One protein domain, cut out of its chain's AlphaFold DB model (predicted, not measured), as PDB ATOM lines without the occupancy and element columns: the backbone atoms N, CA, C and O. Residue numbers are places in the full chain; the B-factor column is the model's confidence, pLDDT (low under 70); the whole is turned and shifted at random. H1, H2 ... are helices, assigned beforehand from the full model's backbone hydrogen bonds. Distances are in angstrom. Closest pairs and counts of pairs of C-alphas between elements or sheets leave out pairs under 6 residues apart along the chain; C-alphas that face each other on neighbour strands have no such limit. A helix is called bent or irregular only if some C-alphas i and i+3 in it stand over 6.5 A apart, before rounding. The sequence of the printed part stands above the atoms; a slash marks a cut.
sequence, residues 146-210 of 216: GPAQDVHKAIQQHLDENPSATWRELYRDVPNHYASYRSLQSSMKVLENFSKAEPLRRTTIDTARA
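What this domain is: This is residues 146 to 210 of the 216 residues of an uncharacterized protein of marine sediment metagenome (UniProt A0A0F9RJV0). A small helical head, H1, H2 and residues 181 to 192 of H3, has one long, nearly straight arm, residues 193 to 210 of H3, sticking out. The 65 printed residues, all helix by class, hold named helices H1, H2, H3 in that order and no named strand. The whole is loose, radius of gyration of the C-alphas 14.9 A, spanning 48 by 24 by 16 A.

Where its parts are: H1, residues 147 to 161, begins at C-alpha (143.730, 203.556, 150.694) and measures 21.5 A. H2 is residues 167 to 173. H3, residues 181 to 210, assigned as one helix by its hydrogen bonds, is bent, C-alphas 196 and 199 being 6.6 A apart: its arms are H3a, residues 181 to 196, 22.3 A, and H3b, residues 199 to 210, 16.8 A, with C-alpha 210 at (150.876, 183.499, 120.590).

How they stand to each other: Residues 148 to 152 of H1 touch residues 187 to 191 of H3a, about perpendicular at 90 degrees; closest C-alphas, His 152 and Met 188, 6.6 A. H2 touches residues 181 to 185 of H3a, about perpendicular at 75 degrees; closest C-alphas, Tyr 171 and Tyr 181, 5.2 A. H3b is apart from H1 and H2. In H1, H2, H3a and H3b every O i to N i+4 pair is within hydrogen-bond range.

The domain as a whole: The C-alphas farthest apart, Arg 172 and Ala 210, are 47.9 A apart. The printed part has no cut and no long link. Residues 146 to 147 and 193 to 210 have pLDDT under 70.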
ATOM      1  N   GLY A 146     146.177 199.954 148.612       64.38
ATOM      2  CA  GLY A 146     146.233 201.405 148.698       64.38
ATOM      3  C   GLY A 146     144.922 201.918 149.289       64.38
ATOM      4  O   GLY A 146     143.889 201.278 149.067       64.38
ATOM      5  N   PRO A 147     144.913 203.073 149.980       68.62
ATOM      6  CA  PRO A 147     143.730 203.556 150.694       68.62
ATOM      7  C   PRO A 147     142.469 203.584 149.822       68.62
ATOM      8  O   PRO A 147     141.387 203.225 150.268       68.62
ATOM      9  N   ALA A 148     142.601 203.955 148.545       73.62
ATOM     10  CA  ALA A 148     141.485 203.980 147.601       73.62
ATOM     11  C   ALA A 148     140.993 202.579 147.184       73.62
ATOM     12  O   ALA A 148     139.796 202.387 146.993       73.62
ATOM     13  N   GLN A 149     141.889 201.597 147.060       75.50
ATOM     14  CA  GLN A 149     141.540 200.220 146.693       75.50
ATOM     15  C   GLN A 149     140.948 199.449 147.874       75.50
ATOM     16  O   GLN A 149     140.062 198.622 147.675       75.50
ATOM     17  N   ASP A 150     141.406 199.732 149.092       81.56
ATOM     18  CA  ASP A 150     140.855 199.132 150.308       81.56
ATOM     19  C   ASP A 150     139.446 199.672 150.582       81.56
ATOM     20  O   ASP A 150     138.533 198.887 150.834       81.56
ATOM     21  N   VAL A 151     139.226 200.978 150.381       84.81
ATOM     22  CA  VAL A 151     137.877 201.569 150.375       84.81
ATOM     23  C   VAL A 151     137.004 200.949 149.283       84.81
ATOM     24  O   VAL A 151     135.858 200.610 149.549       84.81
ATOM     25  N   HIS A 152     137.528 200.744 148.070       85.62
ATOM     26  CA  HIS A 152     136.772 200.106 146.987       85.62
ATOM     27  C   HIS A 152     136.344 198.670 147.335       85.62
ATOM     28  O   HIS A 152     135.198 198.299 147.100       85.62
ATOM     29  N   LYS A 153     137.231 197.869 147.943       86.38
ATOM     30  CA  LYS A 153     136.886 196.517 148.423       86.38
ATOM     31  C   LYS A 153     135.818 196.557 149.513       86.38
ATOM     32  O   LYS A 153     134.882 195.768 149.461       86.38
ATOM     33  N   ALA A 154     135.945 197.477 150.469       88.00
ATOM     34  CA  ALA A 154     134.972 197.631 151.545       88.00
ATOM     35  C   ALA A 154     133.598 198.088 151.016       88.00
ATOM     36  O   ALA A 154     132.570 197.595 151.471       88.00
ATOM     37  N   ILE A 155     133.575 198.961 150.003       92.00
ATOM     38  CA  ILE A 155     132.349 199.339 149.286       92.00
ATOM     39  C   ILE A 155     131.733 198.137 148.581       92.00
ATOM     40  O   ILE A 155     130.526 197.948 148.683       92.00
ATOM     41  N   GLN A 156     132.536 197.321 147.894       91.81
ATOM     42  CA  GLN A 156     132.018 196.139 147.209       91.81
ATOM     43  C   GLN A 156     131.376 195.163 148.199       91.81
ATOM     44  O   GLN A 156     130.250 194.739 147.976       91.81
ATOM     45  N   GLN A 157     132.036 194.896 149.329       92.88
ATOM     46  CA  GLN A 157     131.473 194.058 150.387       92.88
ATOM     47  C   GLN A 157     130.160 194.634 150.940       92.88
ATOM     48  O   GLN A 157     129.185 193.910 151.107       92.88
ATOM     49  N   HIS A 158     130.106 195.947 151.178       93.50
ATOM     50  CA  HIS A 158     128.888 196.599 151.656       93.50
ATOM     51  C   HIS A 158     127.745 196.525 150.634       93.50
ATOM     52  O   HIS A 158     126.594 196.359 151.028       93.50
ATOM     53  N   LEU A 159     128.043 196.637 149.334       92.25
ATOM     54  CA  LEU A 159     127.063 196.508 148.253       92.25
ATOM     55  C   LEU A 159     126.562 195.073 148.078       92.25
ATOM     56  O   LEU A 159     125.401 194.890 147.725       92.25
ATOM     57  N   ASP A 160     127.394 194.069 148.349       93.19
ATOM     58  CA  ASP A 160     126.965 192.668 148.318       93.19
ATOM     59  C   ASP A 160     125.895 192.400 149.399       93.19
ATOM     60  O   ASP A 160     124.942 191.655 149.170       93.19
ATOM     61  N   GLU A 161     126.009 193.066 150.553       93.56
ATOM     62  CA  GLU A 161     125.037 193.007 151.655       93.56
ATOM     63  C   GLU A 161     123.865 193.992 151.475       93.56
ATOM     64  O   GLU A 161     122.752 193.728 151.930       93.56
ATOM     65  N   ASN A 162     124.091 195.115 150.783       92.75
ATOM     66  CA  ASN A 162     123.128 196.203 150.587       92.75
ATOM     67  C   ASN A 162     123.096 196.655 149.110       92.75
ATOM     68  O   ASN A 162     123.573 197.749 148.785       92.75
ATOM     69  N   PRO A 163     122.498 195.871 148.190       93.38
ATOM     70  CA  PRO A 163     122.629 196.098 146.742       93.38
ATOM     71  C   PRO A 163     122.085 197.434 146.228       93.38
ATOM     72  O   PRO A 163     122.443 197.876 145.137       93.38
ATOM     73  N   SER A 164     121.205 198.086 146.989       94.06
ATOM     74  CA  SER A 164     120.602 199.376 146.646       94.06
ATOM     75  C   SER A 164     121.247 200.572 147.352       94.06
ATOM     76  O   SER A 164     120.710 201.677 147.251       94.06
ATOM     77  N   ALA A 165     122.353 200.377 148.082       93.25
ATOM     78  CA  ALA A 165     123.001 201.451 148.828       93.25
ATOM     79  C   ALA A 165     123.441 202.594 147.899       93.25
ATOM     80  O   ALA A 165     124.088 202.410 146.864       93.25
ATOM     81  N   THR A 166     123.087 203.815 148.279       95.19
ATOM     82  CA  THR A 166     123.451 205.036 147.563       95.19
ATOM     83  C   THR A 166     124.867 205.481 147.919       95.19
ATOM     84  O   THR A 166     125.393 205.189 148.987       95.19
ATOM     85  N   TRP A 167     125.484 206.316 147.077       94.06
ATOM     86  CA  TRP A 167     126.808 206.890 147.365       94.06
ATOM     87  C   TRP A 167     126.890 207.674 148.681       94.06
ATOM     88  O   TRP A 167     127.966 207.775 149.262       94.06
ATOM     89  N   ARG A 168     125.773 208.250 149.144       95.25
ATOM     90  CA  ARG A 168     125.721 208.940 150.442       95.25
ATOM     91  C   ARG A 168     125.768 207.951 151.602       95.25
ATOM     92  O   ARG A 168     126.435 208.238 152.588       95.25
ATOM     93  N   GLU A 169     125.087 206.820 151.464       91.12
ATOM     94  CA  GLU A 169     125.097 205.733 152.447       91.12
ATOM     95  C   GLU A 169     126.464 205.057 152.460       91.12
ATOM     96  O   GLU A 169     127.087 205.005 153.509       91.12
ATOM     97  N   LEU A 170     127.031 204.730 151.295       92.88
ATOM     98  CA  LEU A 170     128.394 204.196 151.190       92.88
ATOM     99  C   LEU A 170     129.438 205.114 151.839       92.88
ATOM    100  O   LEU A 170     130.328 204.646 152.538       92.88
ATOM    101  N   TYR A 171     129.330 206.430 151.639       93.88
ATOM    102  CA  TYR A 171     130.235 207.392 152.267       93.88
ATOM    103  C   TYR A 171     130.116 207.432 153.796       93.88
ATOM    104  O   TYR A 171     131.113 207.652 154.479       93.88
ATOM    105  N   ARG A 172     128.901 207.261 154.322       94.69
ATOM    106  CA  ARG A 172     128.620 207.270 155.761       94.69
ATOM    107  C   ARG A 172     129.014 205.946 156.421       94.69
ATOM    108  O   ARG A 172     129.563 205.964 157.516       94.69
ATOM    109  N   ASP A 173     128.724 204.835 155.752       92.88
ATOM    110  CA  ASP A 173     128.711 203.498 156.346       92.88
ATOM    111  C   ASP A 173     130.011 202.723 156.084       92.88
ATOM    112  O   ASP A 173     130.343 201.805 156.832       92.88
ATOM    113  N   VAL A 174     130.791 203.106 155.064       92.56
ATOM    114  CA  VAL A 174     132.083 202.483 154.755       92.56
ATOM    115  C   VAL A 174     133.234 203.375 155.235       92.56
ATOM    116  O   VAL A 174     133.333 204.522 154.786       92.56
ATOM    117  N   PRO A 175     134.158 202.873 156.082       90.62
ATOM    118  CA  PRO A 175     135.343 203.622 156.492       90.62
ATOM    119  C   PRO A 175     136.137 204.116 155.282       90.62
ATOM    120  O   PRO A 175     136.564 203.328 154.438       90.62
ATOM    121  N   ASN A 176     136.326 205.431 155.176       87.81
ATOM    122  CA  ASN A 176     137.000 206.038 154.038       87.81
ATOM    123  C   ASN A 176     137.721 207.337 154.419       87.81
ATOM    124  O   ASN A 176     137.425 207.956 155.434       87.81
ATOM    125  N   HIS A 177     138.687 207.735 153.590       80.94
ATOM    126  CA  HIS A 177     139.541 208.909 153.804       80.94
ATOM    127  C   HIS A 177     139.117 210.121 152.954       80.94
ATOM    128  O   HIS A 177     139.860 211.095 152.847       80.94
ATOM    129  N   TYR A 178     137.960 210.065 152.286       82.31
ATOM    130  CA  TYR A 178     137.541 211.123 151.371       82.31
ATOM    131  C   TYR A 178     136.805 212.245 152.111       82.31
ATOM    132  O   TYR A 178     136.028 212.021 153.036       82.31
ATOM    133  N   ALA A 179     136.989 213.478 151.641       77.69
ATOM    134  CA  ALA A 179     136.364 214.656 152.246       77.69
ATOM    135  C   ALA A 179     134.842 214.749 152.009       77.69
ATOM    136  O   ALA A 179     134.158 215.518 152.679       77.69
ATOM    137  N   SER A 180     134.298 214.021 151.025       88.81
ATOM    138  CA  SER A 180     132.862 214.023 150.726       88.81
ATOM    139  C   SER A 180     132.426 212.799 149.917       88.81
ATOM    140  O   SER A 180     133.232 212.191 149.205       88.81
ATOM    141  N   TYR A 181     131.117 212.515 149.914       89.88
ATOM    142  CA  TYR A 181     130.530 211.455 149.082       89.88
ATOM    143  C   TYR A 181     130.781 211.655 147.576       89.88
ATOM    144  O   TYR A 181     130.865 210.684 146.826       89.88
ATOM    145  N   ARG A 182     130.922 212.908 147.113       89.25
ATOM    146  CA  ARG A 182     131.217 213.221 145.703       89.25
ATOM    147  C   ARG A 182     132.662 212.873 145.349       89.25
ATOM    148  O   ARG A 182     132.903 212.303 144.288       89.25
ATOM    149  N   SER A 183     133.600 213.181 146.247       72.00
ATOM    150  CA  SER A 183     135.016 212.820 146.107       72.00
ATOM    151  C   SER A 183     135.192 211.303 146.091       72.00
ATOM    152  O   SER A 183     135.879 210.778 145.219       72.00
ATOM    153  N   LEU A 184     134.497 210.600 146.994       85.50
ATOM    154  CA  LEU A 184     134.459 209.141 147.010       85.50
ATOM    155  C   LEU A 184     133.926 208.584 145.680       85.50
ATOM    156  O   LEU A 184     134.610 207.804 145.022       85.50
ATOM    157  N   GLN A 185     132.740 209.028 145.250       91.50
ATOM    158  CA  GLN A 185     132.103 208.570 144.012       91.50
ATOM    159  C   GLN A 185     132.996 208.776 142.782       91.50
ATOM    160  O   GLN A 185     133.104 207.887 141.937       91.50
ATOM    161  N   SER A 186     133.617 209.952 142.652       78.81
ATOM    162  CA  SER A 186     134.488 210.254 141.515       78.81
ATOM    163  C   SER A 186     135.690 209.310 141.471       78.81
ATOM    164  O   SER A 186     135.997 208.755 140.418       78.81
ATOM    165  N   SER A 187     136.330 209.077 142.618       76.75
ATOM    166  CA  SER A 187     137.479 208.174 142.728       76.75
ATOM    167  C   SER A 187     137.110 206.718 142.432       76.75
ATOM    168  O   SER A 187     137.848 206.035 141.724       76.75
ATOM    169  N   MET A 188     135.948 206.247 142.901       86.44
ATOM    170  CA  MET A 188     135.487 204.879 142.631       86.44
ATOM    171  C   MET A 188     135.147 204.664 141.153       86.44
ATOM    172  O   MET A 188     135.562 203.665 140.577       86.44
ATOM    173  N   LYS A 189     134.499 205.632 140.488       81.38
ATOM    174  CA  LYS A 189     134.240 205.561 139.036       81.38
ATOM    175  C   LYS A 189     135.525 205.437 138.219       81.38
ATOM    176  O   LYS A 189     135.563 204.722 137.221       81.38
ATOM    177  N   VAL A 190     136.581 206.137 138.633       74.25
ATOM    178  CA  VAL A 190     137.898 206.021 138.001       74.25
ATOM    179  C   VAL A 190     138.450 204.608 138.197       74.25
ATOM    180  O   VAL A 190     138.835 203.978 137.214       74.25
ATOM    181  N   LEU A 191     138.423 204.077 139.423       72.69
ATOM    182  CA  LEU A 191     138.878 202.713 139.713       72.69
ATOM    183  C   LEU A 191     138.097 201.647 138.934       72.69
ATOM    184  O   LEU A 191     138.720 200.788 138.316       72.69
ATOM    185  N   GLU A 192     136.769 201.738 138.872       72.06
ATOM    186  CA  GLU A 192     135.936 200.825 138.082       72.06
ATOM    187  C   GLU A 192     136.307 200.834 136.596       72.06
ATOM    188  O   GLU A 192     136.382 199.782 135.958       72.06
ATOM    189  N   ASN A 193     136.558 202.017 136.028       64.81
ATOM    190  CA  ASN A 193     136.960 202.153 134.629       64.81
ATOM    191  C   ASN A 193     138.355 201.562 134.377       64.81
ATOM    192  O   ASN A 193     138.580 200.944 133.335       64.81
ATOM    193  N   PHE A 194     139.277 201.686 135.337       54.56
ATOM    194  CA  PHE A 194     140.579 201.023 135.274       54.56
ATOM    195  C   PHE A 194     140.457 199.496 135.377       54.56
ATOM    196  O   PHE A 194     141.088 198.786 134.593       54.56
ATOM    197  N   SER A 195     139.609 198.982 136.273       56.91
ATOM    198  CA  SER A 195     139.353 197.543 136.420       56.91
ATOM    199  C   SER A 195     138.672 196.935 135.192       56.91
ATOM    200  O   SER A 195     139.014 195.823 134.797       56.91
ATOM    201  N   LYS A 196     137.767 197.665 134.527       52.25
ATOM    202  CA  LYS A 196     137.116 197.240 133.270       52.25
ATOM    203  C   LYS A 196     138.057 197.281 132.056       52.25
ATOM    204  O   LYS A 196     137.831 196.556 131.091       52.25
ATOM    205  N   ALA A 197     139.117 198.091 132.096       47.28
ATOM    206  CA  ALA A 197     140.123 198.177 131.033       47.28
ATOM    207  C   ALA A 197     141.242 197.115 131.142       47.28
ATOM    208  O   ALA A 197     141.948 196.860 130.164       47.28
ATOM    209  N   GLU A 198     141.419 196.476 132.306       41.84
ATOM    210  CA  GLU A 198     142.451 195.449 132.532       41.84
ATOM    211  C   GLU A 198     142.249 194.135 131.733       41.84
ATOM    212  O   GLU A 198     143.249 193.614 131.223       41.84
ATOM    213  N   PRO A 199     141.019 193.605 131.529       42.94
ATOM    214  CA  PRO A 199     140.790 192.413 130.710       42.94
ATOM    215  C   PRO A 199     141.252 192.601 129.264       42.94
ATOM    216  O   PRO A 199     141.872 191.702 128.710       42.94
ATOM    217  N   LEU A 200     141.031 193.790 128.688       38.53
ATOM    218  CA  LEU A 200     141.381 194.107 127.299       38.53
ATOM    219  C   LEU A 200     142.896 194.131 127.055       38.53
ATOM    220  O   LEU A 200     143.339 193.738 125.982       38.53
ATOM    221  N   ARG A 201     143.713 194.539 128.038       43.06
ATOM    222  CA  ARG A 201     145.181 194.564 127.885       43.06
ATOM    223  C   ARG A 201     145.825 193.183 128.000       43.06
ATOM    224  O   ARG A 201     146.845 192.948 127.355       43.06
ATOM    225  N   ARG A 202     145.253 192.271 128.796       39.69
ATOM    226  CA  ARG A 202     145.748 190.885 128.883       39.69
ATOM    227  C   ARG A 202     145.504 190.126 127.581       39.69
ATOM    228  O   ARG A 202     146.441 189.523 127.071       39.69
ATOM    229  N   THR A 203     144.324 190.263 126.972       42.22
ATOM    230  CA  THR A 203     144.036 189.617 125.682       42.22
ATOM    231  C   THR A 203     144.964 190.092 124.571       42.22
ATOM    232  O   THR A 203     145.408 189.258 123.788       42.22
ATOM    233  N   THR A 204     145.320 191.384 124.510       42.03
ATOM    234  CA  THR A 204     146.240 191.908 123.478       42.03
ATOM    235  C   THR A 204     147.685 191.426 123.664       42.03
ATOM    236  O   THR A 204     148.377 191.170 122.682       42.03
ATOM    237  N   ILE A 205     148.157 191.272 124.907       46.53
ATOM    238  CA  ILE A 205     149.521 190.786 125.185       46.53
ATOM    239  C   ILE A 205     149.628 189.273 124.942       46.53
ATOM    240  O   ILE A 205     150.629 188.813 124.388       46.53
ATOM    241  N   ASP A 206     148.596 188.503 125.290       44.84
ATOM    242  CA  ASP A 206     148.589 187.052 125.084       44.84
ATOM    243  C   ASP A 206     148.400 186.676 123.602       44.84
ATOM    244  O   ASP A 206     149.067 185.759 123.119       44.84
ATOM    245  N   THR A 207     147.612 187.437 122.828       47.84
ATOM    246  CA  THR A 207     147.552 187.266 121.357       47.84
ATOM    247  C   THR A 207     148.855 187.670 120.662       47.84
ATOM    248  O   THR A 207     149.290 186.975 119.745       47.84
ATOM    249  N   ALA A 208     149.541 188.721 121.127       47.47
ATOM    250  CA  ALA A 208     150.846 189.111 120.584       47.47
ATOM    251  C   ALA A 208     151.952 188.072 120.871       47.47
ATOM    252  O   ALA A 208     152.841 187.873 120.043       47.47
ATOM    253  N   ARG A 209     151.892 187.373 122.014       49.12
ATOM    254  CA  ARG A 209     152.831 186.288 122.358       49.12
ATOM    255  C   ARG A 209     152.530 184.970 121.645       49.12
ATOM    256  O   ARG A 209     153.466 184.240 121.329       49.12
ATOM    257  N   ALA A 210     151.261 184.675 121.368       49.72
ATOM    258  CA  ALA A 210     150.876 183.499 120.590       49.72
ATOM    259  C   ALA A 210     151.307 183.615 119.114       49.72
ATOM    260  O   ALA A 210     151.753 182.629 118.533       49.72
TER     261      ALA A 210